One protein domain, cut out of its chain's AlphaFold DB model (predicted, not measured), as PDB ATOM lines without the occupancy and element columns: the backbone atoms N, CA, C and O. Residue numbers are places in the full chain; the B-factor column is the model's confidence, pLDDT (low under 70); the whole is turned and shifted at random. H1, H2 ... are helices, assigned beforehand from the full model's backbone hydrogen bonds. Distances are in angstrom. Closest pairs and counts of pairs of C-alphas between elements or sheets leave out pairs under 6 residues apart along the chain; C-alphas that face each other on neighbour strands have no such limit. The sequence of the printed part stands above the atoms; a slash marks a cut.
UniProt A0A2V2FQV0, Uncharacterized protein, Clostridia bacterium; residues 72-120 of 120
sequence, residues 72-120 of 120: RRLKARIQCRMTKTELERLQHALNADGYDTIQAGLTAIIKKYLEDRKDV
ATOM      1  N   ARG A  72     102.180 132.948 130.775       81.06
ATOM      2  CA  ARG A  72     103.530 133.372 131.160       81.06
ATOM      3  C   ARG A  72     104.114 134.340 130.129       81.06
ATOM      4  O   ARG A  72     104.279 134.001 128.957       81.06
ATOM      5  N   ARG A  73     104.500 135.532 130.597       80.69
ATOM      6  CA  ARG A  73     105.163 136.575 129.793       80.69
ATOM      7  C   ARG A  73     106.558 136.156 129.312       80.69
ATOM      8  O   ARG A  73     106.918 136.444 128.177       80.69
ATOM      9  N   LEU A  74     107.332 135.471 130.156       83.31
ATOM     10  CA  LEU A  74     108.668 134.954 129.832       83.31
ATOM     11  C   LEU A  74     108.591 133.431 129.676       83.31
ATOM     12  O   LEU A  74     108.454 132.713 130.665       83.31
ATOM     13  N   LYS A  75     108.622 132.942 128.430       84.19
ATOM     14  CA  LYS A  75     108.426 131.514 128.107       84.19
ATOM     15  C   LYS A  75     109.721 130.697 128.083       84.19
ATOM     16  O   LYS A  75     109.681 129.493 128.316       84.19
ATOM     17  N   ALA A  76     110.853 131.334 127.785       86.25
ATOM     18  CA  ALA A  76     112.152 130.671 127.716       86.25
ATOM     19  C   ALA A  76     112.733 130.445 129.120       86.25
ATOM     20  O   ALA A  76     112.596 131.295 129.999       86.25
ATOM     21  N   ARG A  77     113.396 129.301 129.324       87.62
ATOM     22  CA  ARG A  77     114.006 128.934 130.606       87.62
ATOM     23  C   ARG A  77     115.409 128.383 130.397       87.62
ATOM     24  O   ARG A  77     115.606 127.487 129.585       87.62
ATOM     25  N   ILE A  78     116.343 128.870 131.207       86.94
ATOM     26  CA  ILE A  78     117.686 128.309 131.357       86.94
ATOM     27  C   ILE A  78     117.699 127.469 132.640       86.94
ATOM     28  O   ILE A  78     117.115 127.857 133.655       86.94
ATOM     29  N   GLN A  79     118.311 126.288 132.584       89.25
ATOM     30  CA  GLN A  79     118.501 125.402 133.732       89.25
ATOM     31  C   GLN A  79     119.962 124.961 133.774       89.25
ATOM     32  O   GLN A  79     120.522 124.596 132.743       89.25
ATOM     33  N   CYS A  80     120.560 124.951 134.961       88.94
ATOM     34  CA  CYS A  80     121.885 124.389 135.192       88.94
ATOM     35  C   CYS A  80     121.876 123.547 136.471       88.94
ATOM     36  O   CYS A  80     121.025 123.727 137.346       88.94
ATOM     37  N   ARG A  81     122.804 122.592 136.555       93.50
ATOM     38  CA  ARG A  81     123.057 121.824 137.778       93.50
ATOM     39  C   ARG A  81     124.268 122.421 138.478       93.50
ATOM     40  O   ARG A  81     125.242 122.763 137.818       93.50
ATOM     41  N   MET A  82     124.189 122.507 139.796       92.38
ATOM     42  CA  MET A  82     125.264 122.966 140.668       92.38
ATOM     43  C   MET A  82     125.217 122.180 141.973       92.38
ATOM     44  O   MET A  82     124.197 121.564 142.302       92.38
ATOM     45  N   THR A  83     126.325 122.173 142.701       96.38
ATOM     46  CA  THR A  83     126.362 121.601 144.046       96.38
ATOM     47  C   THR A  83     125.516 122.441 145.006       96.38
ATOM     48  O   THR A  83     125.262 123.626 144.775       96.38
ATOM     49  N   LYS A  84     125.083 121.835 146.117       95.38
ATOM     50  CA  LYS A  84     124.327 122.546 147.159       95.38
ATOM     51  C   LYS A  84     125.114 123.746 147.701       95.38
ATOM     52  O   LYS A  84     124.561 124.830 147.837       95.38
ATOM     53  N   THR A  85     126.415 123.562 147.917       96.25
ATOM     54  CA  THR A  85     127.319 124.604 148.412       96.25
ATOM     55  C   THR A  85     127.421 125.788 147.451       96.25
ATOM     56  O   THR A  85     127.408 126.937 147.882       96.25
ATOM     57  N   GLU A  86     127.509 125.542 146.143       93.81
ATOM     58  CA  GLU A  86     127.535 126.618 145.141       93.81
ATOM     59  C   GLU A  86     126.215 127.384 145.095       93.81
ATOM     60  O   GLU A  86     126.230 128.612 145.030       93.81
ATOM     61  N   LEU A  87     125.085 126.676 145.189       92.56
ATOM     62  CA  LEU A  87     123.764 127.298 145.231       92.56
ATOM     63  C   LEU A  87     123.617 128.221 146.448       92.56
ATOM     64  O   LEU A  87     123.158 129.351 146.304       92.56
ATOM     65  N   GLU A  88     124.032 127.764 147.630       94.50
ATOM     66  CA  GLU A  88     123.980 128.553 148.868       94.50
ATOM     67  C   GLU A  88     124.872 129.796 148.788       94.50
ATOM     68  O   GLU A  88     124.444 130.895 149.146       94.50
ATOM     69  N   ARG A  89     126.093 129.652 148.257       94.81
ATOM     70  CA  ARG A  89     127.010 130.786 148.056       94.81
ATOM     71  C   ARG A  89     126.445 131.799 147.065       94.81
ATOM     72  O   ARG A  89     126.519 132.997 147.327       94.81
ATOM     73  N   LEU A  90     125.855 131.334 145.964       92.44
ATOM     74  CA  LEU A  90     125.219 132.199 144.971       92.44
ATOM     75  C   LEU A  90     124.020 132.947 145.567       92.44
ATOM     76  O   LEU A  90     123.896 134.151 145.371       92.44
ATOM     77  N   GLN A  91     123.163 132.253 146.320       91.75
ATOM     78  CA  GLN A  91     122.011 132.855 146.993       91.75
ATOM     79  C   GLN A  91     122.455 133.969 147.953       91.75
ATOM     80  O   GLN A  91     121.899 135.064 147.916       91.75
ATOM     81  N   HIS A  92     123.472 133.711 148.779       93.88
ATOM     82  CA  HIS A  92     123.999 134.711 149.704       93.88
ATOM     83  C   HIS A  92     124.602 135.922 148.990       93.88
ATOM     84  O   HIS A  92     124.333 137.046 149.406       93.88
ATOM     85  N   ALA A  93     125.376 135.706 147.923       94.38
ATOM     86  CA  ALA A  93     125.962 136.794 147.143       94.38
ATOM     87  C   ALA A  93     124.880 137.680 146.506       94.38
ATOM     88  O   ALA A  93     124.898 138.891 146.683       94.38
ATOM     89  N   LEU A  94     123.876 137.077 145.858       94.19
ATOM     90  CA  LEU A  94     122.779 137.827 145.237       94.19
ATOM     91  C   LEU A  94     121.962 138.628 146.257       94.19
ATOM     92  O   LEU A  94     121.565 139.757 145.973       94.19
ATOM     93  N   ASN A  95     121.733 138.068 147.446       92.75
ATOM     94  CA  ASN A  95     121.049 138.783 148.519       92.75
ATOM     95  C   ASN A  95     121.891 139.964 149.034       92.75
ATOM     96  O   ASN A  95     121.341 141.029 149.298       92.75
ATOM     97  N   ALA A  96     123.212 139.789 149.168       92.62
ATOM     98  CA  ALA A  96     124.126 140.856 149.581       92.62
ATOM     99  C   ALA A  96     124.205 141.992 148.545       92.62
ATOM    100  O   ALA A  96     124.301 143.156 148.924       92.62
ATOM    101  N   ASP A  97     124.085 141.658 147.258       92.31
ATOM    102  CA  ASP A  97     124.030 142.614 146.146       92.31
ATOM    103  C   ASP A  97     122.659 143.317 146.012       92.31
ATOM    104  O   ASP A  97     122.497 144.200 145.169       92.31
ATOM    105  N   GLY A  98     121.666 142.950 146.834       92.81
ATOM    106  CA  GLY A  98     120.352 143.601 146.892       92.81
ATOM    107  C   GLY A  98     119.295 143.042 145.935       92.81
ATOM    108  O   GLY A  98     118.311 143.722 145.650       92.81
ATOM    109  N   TYR A  99     119.463 141.822 145.415       93.19
ATOM    110  CA  TYR A  99     118.445 141.188 144.573       93.19
ATOM    111  C   TYR A  99     117.392 140.447 145.406       93.19
ATOM    112  O   TYR A  99     117.698 139.460 146.068       93.19
ATOM    113  N   ASP A 100     116.121 140.836 145.264       86.12
ATOM    114  CA  ASP A 100     114.995 140.208 145.982       86.12
ATOM    115  C   ASP A 100     114.723 138.753 145.568       86.12
ATOM    116  O   ASP A 100     114.119 137.975 146.307       86.12
ATOM    117  N   THR A 101     115.117 138.366 144.349       90.12
ATOM    118  CA  THR A 101     114.904 137.007 143.834       90.12
ATOM    119  C   THR A 101     116.107 136.507 143.044       90.12
ATOM    120  O   THR A 101     116.755 137.267 142.320       90.12
ATOM    121  N   ILE A 102     116.334 135.186 143.076       88.88
ATOM    122  CA  ILE A 102     117.327 134.521 142.211       88.88
ATOM    123  C   ILE A 102     117.074 134.862 140.737       88.88
ATOM    124  O   ILE A 102     118.017 135.065 139.977       88.88
ATOM    125  N   GLN A 103     115.806 134.942 140.322       89.19
ATOM    126  CA  GLN A 103     115.460 135.273 138.942       89.19
ATOM    127  C   GLN A 103     115.952 136.673 138.556       89.19
ATOM    128  O   GLN A 103     116.490 136.829 137.459       89.19
ATOM    129  N   ALA A 104     115.799 137.672 139.430       90.50
ATOM    130  CA  ALA A 104     116.291 139.027 139.185       90.50
ATOM    131  C   ALA A 104     117.824 139.050 139.079       90.50
ATOM    132  O   ALA A 104     118.353 139.546 138.082       90.50
ATOM    133  N   GLY A 105     118.512 138.419 140.035       92.62
ATOM    134  CA  GLY A 105     119.975 138.331 140.054       92.62
ATOM    135  C   GLY A 105     120.551 137.624 138.827       92.62
ATOM    136  O   GLY A 105     121.414 138.160 138.135       92.62
ATOM    137  N   LEU A 106     120.012 136.452 138.474       92.12
ATOM    138  CA  LEU A 106     120.435 135.723 137.276       92.12
ATOM    139  C   LEU A 106     120.138 136.499 135.992       92.12
ATOM    140  O   LEU A 106     120.954 136.490 135.077       92.12
ATOM    141  N   THR A 107     119.002 137.195 135.917       91.31
ATOM    142  CA  THR A 107     118.681 138.024 134.747       91.31
ATOM    143  C   THR A 107     119.700 139.149 134.578       91.31
ATOM    144  O   THR A 107     120.107 139.420 133.450       91.31
ATOM    145  N   ALA A 108     120.142 139.781 135.669       92.06
ATOM    146  CA  ALA A 108     121.168 140.821 135.628       92.06
ATOM    147  C   ALA A 108     122.528 140.269 135.176       92.06
ATOM    148  O   ALA A 108     123.146 140.835 134.276       92.06
ATOM    149  N   ILE A 109     122.954 139.123 135.722       92.12
ATOM    150  CA  ILE A 109     124.207 138.457 135.328       92.12
ATOM    151  C   ILE A 109     124.181 138.069 133.846       92.12
ATOM    152  O   ILE A 109     125.139 138.333 133.125       92.12
ATOM    153  N   ILE A 110     123.079 137.474 133.375       91.69
ATOM    154  CA  ILE A 110     122.922 137.077 131.969       91.69
ATOM    155  C   ILE A 110     122.971 138.305 131.058       91.69
ATOM    156  O   ILE A 110     123.662 138.278 130.045       91.69
ATOM    157  N   LYS A 111     122.266 139.388 131.413       91.38
ATOM    158  CA  LYS A 111     122.293 140.633 130.635       91.38
ATOM    159  C   LYS A 111     123.699 141.207 130.546       91.38
ATOM    160  O   LYS A 111     124.149 141.468 129.440       91.38
ATOM    161  N   LYS A 112     124.405 141.307 131.675       92.19
ATOM    162  CA  LYS A 112     125.793 141.777 131.711       92.19
ATOM    163  C   LYS A 112     126.700 140.917 130.826       92.19
ATOM    164  O   LYS A 112     127.433 141.442 130.002       92.19
ATOM    165  N   TYR A 113     126.582 139.592 130.932       91.81
ATOM    166  CA  TYR A 113     127.356 138.664 130.106       91.81
ATOM    167  C   TYR A 113     127.099 138.843 128.600       91.81
ATOM    168  O   TYR A 113     128.022 138.707 127.802       91.81
ATOM    169  N   LEU A 114     125.858 139.142 128.199       91.56
ATOM    170  CA  LEU A 114     125.507 139.413 126.801       91.56
ATOM    171  C   LEU A 114     125.949 140.812 126.346       91.56
ATOM    172  O   LEU A 114     126.399 140.968 125.216       91.56
ATOM    173  N   GLU A 115     125.862 141.821 127.214       91.12
ATOM    174  CA  GLU A 115     126.331 143.187 126.938       91.12
ATOM    175  C   GLU A 115     127.848 143.260 126.746       91.12
ATOM    176  O   GLU A 115     128.322 144.019 125.901       91.12
ATOM    177  N   ASP A 116     128.601 142.443 127.483       87.69
ATOM    178  CA  ASP A 116     130.054 142.315 127.341       87.69
ATOM    179  C   ASP A 116     130.446 141.536 126.069       87.69
ATOM    180  O   ASP A 116     131.593 141.577 125.632       87.69
ATOM    181  N   ARG A 117     129.489 140.832 125.449       85.38
ATOM    182  CA  ARG A 117     129.680 139.975 124.274       85.38
ATOM    183  C   ARG A 117     128.869 140.443 123.066       85.38
ATOM    184  O   ARG A 117     128.292 139.612 122.373       85.38
ATOM    185  N   LYS A 118     128.879 141.748 122.777       66.50
ATOM    186  CA  LYS A 118     128.183 142.392 121.633       66.50
ATOM    187  C   LYS A 118     128.446 141.786 120.239       66.50
ATOM    188  O   LYS A 118     127.823 142.228 119.280       66.50
ATOM    189  N   ASP A 119     129.315 140.787 120.133       61.53
ATOM    190  CA  ASP A 119     129.695 140.081 118.909       61.53
ATOM    191  C   ASP A 119     128.931 138.752 118.688       61.53
ATOM    192  O   ASP A 119     129.373 137.919 117.892       61.53
ATOM    193  N   VAL A 120     127.822 138.511 119.404       57.88
ATOM    194  CA  VAL A 120     126.927 137.344 119.221       57.88
ATOM    195  C   VAL A 120     125.496 137.783 118.946       57.88
ATOM    196  O   VAL A 120     124.994 138.651 119.694       57.88
TER     197      VAL A 120
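Overview. This is residues 72 to 120 of the 120 residues of an uncharacterized protein of Clostridia bacterium (UniProt A0A2V2FQV0). Two helices, H2 and H1, make an L, joined at the corner by a tight turn, and a long arm without a named element, residues 72 to 83, leads into the far end of H1. The L is open, and residues 72 to 77 of the arm stick out. The printed part has 49 residues with two named helices, H1 then H2, and no named strand. It is all helix and loose, with a radius of gyration of the C-alphas of 12.5 A and spans of 33 by 26 by 21 A.

Along the chain. H2, the longest helix, is residues 102 to 115, 19.7 A from C-alpha 102 at (117.327, 134.521, 142.211) to C-alpha 115 at (126.331, 143.187, 126.938). H1 is residues 84 to 96, 18.5 A long, beginning at C-alpha 84 at (124.327, 122.546, 147.159).

Arrangement. H2 and H1 only just touch, with 3 pairs of C-alphas within 8 A; the closest C-alphas, of Gly 105 and Leu 94, are 5.9 A apart. H2 touches with residues 102 to 105 alone, H1 with 91 to 94 alone. Their lines are about perpendicular, at 83 degrees. In both helices every O i to N i+4 pair is within hydrogen-bond range.

Size, cuts and confidence. The C-alphas farthest apart, of Lys 84 and Asp 119, are 33.7 A apart. The printed part has no cut. In this model, residues 118 to 120 have pLDDT under 70.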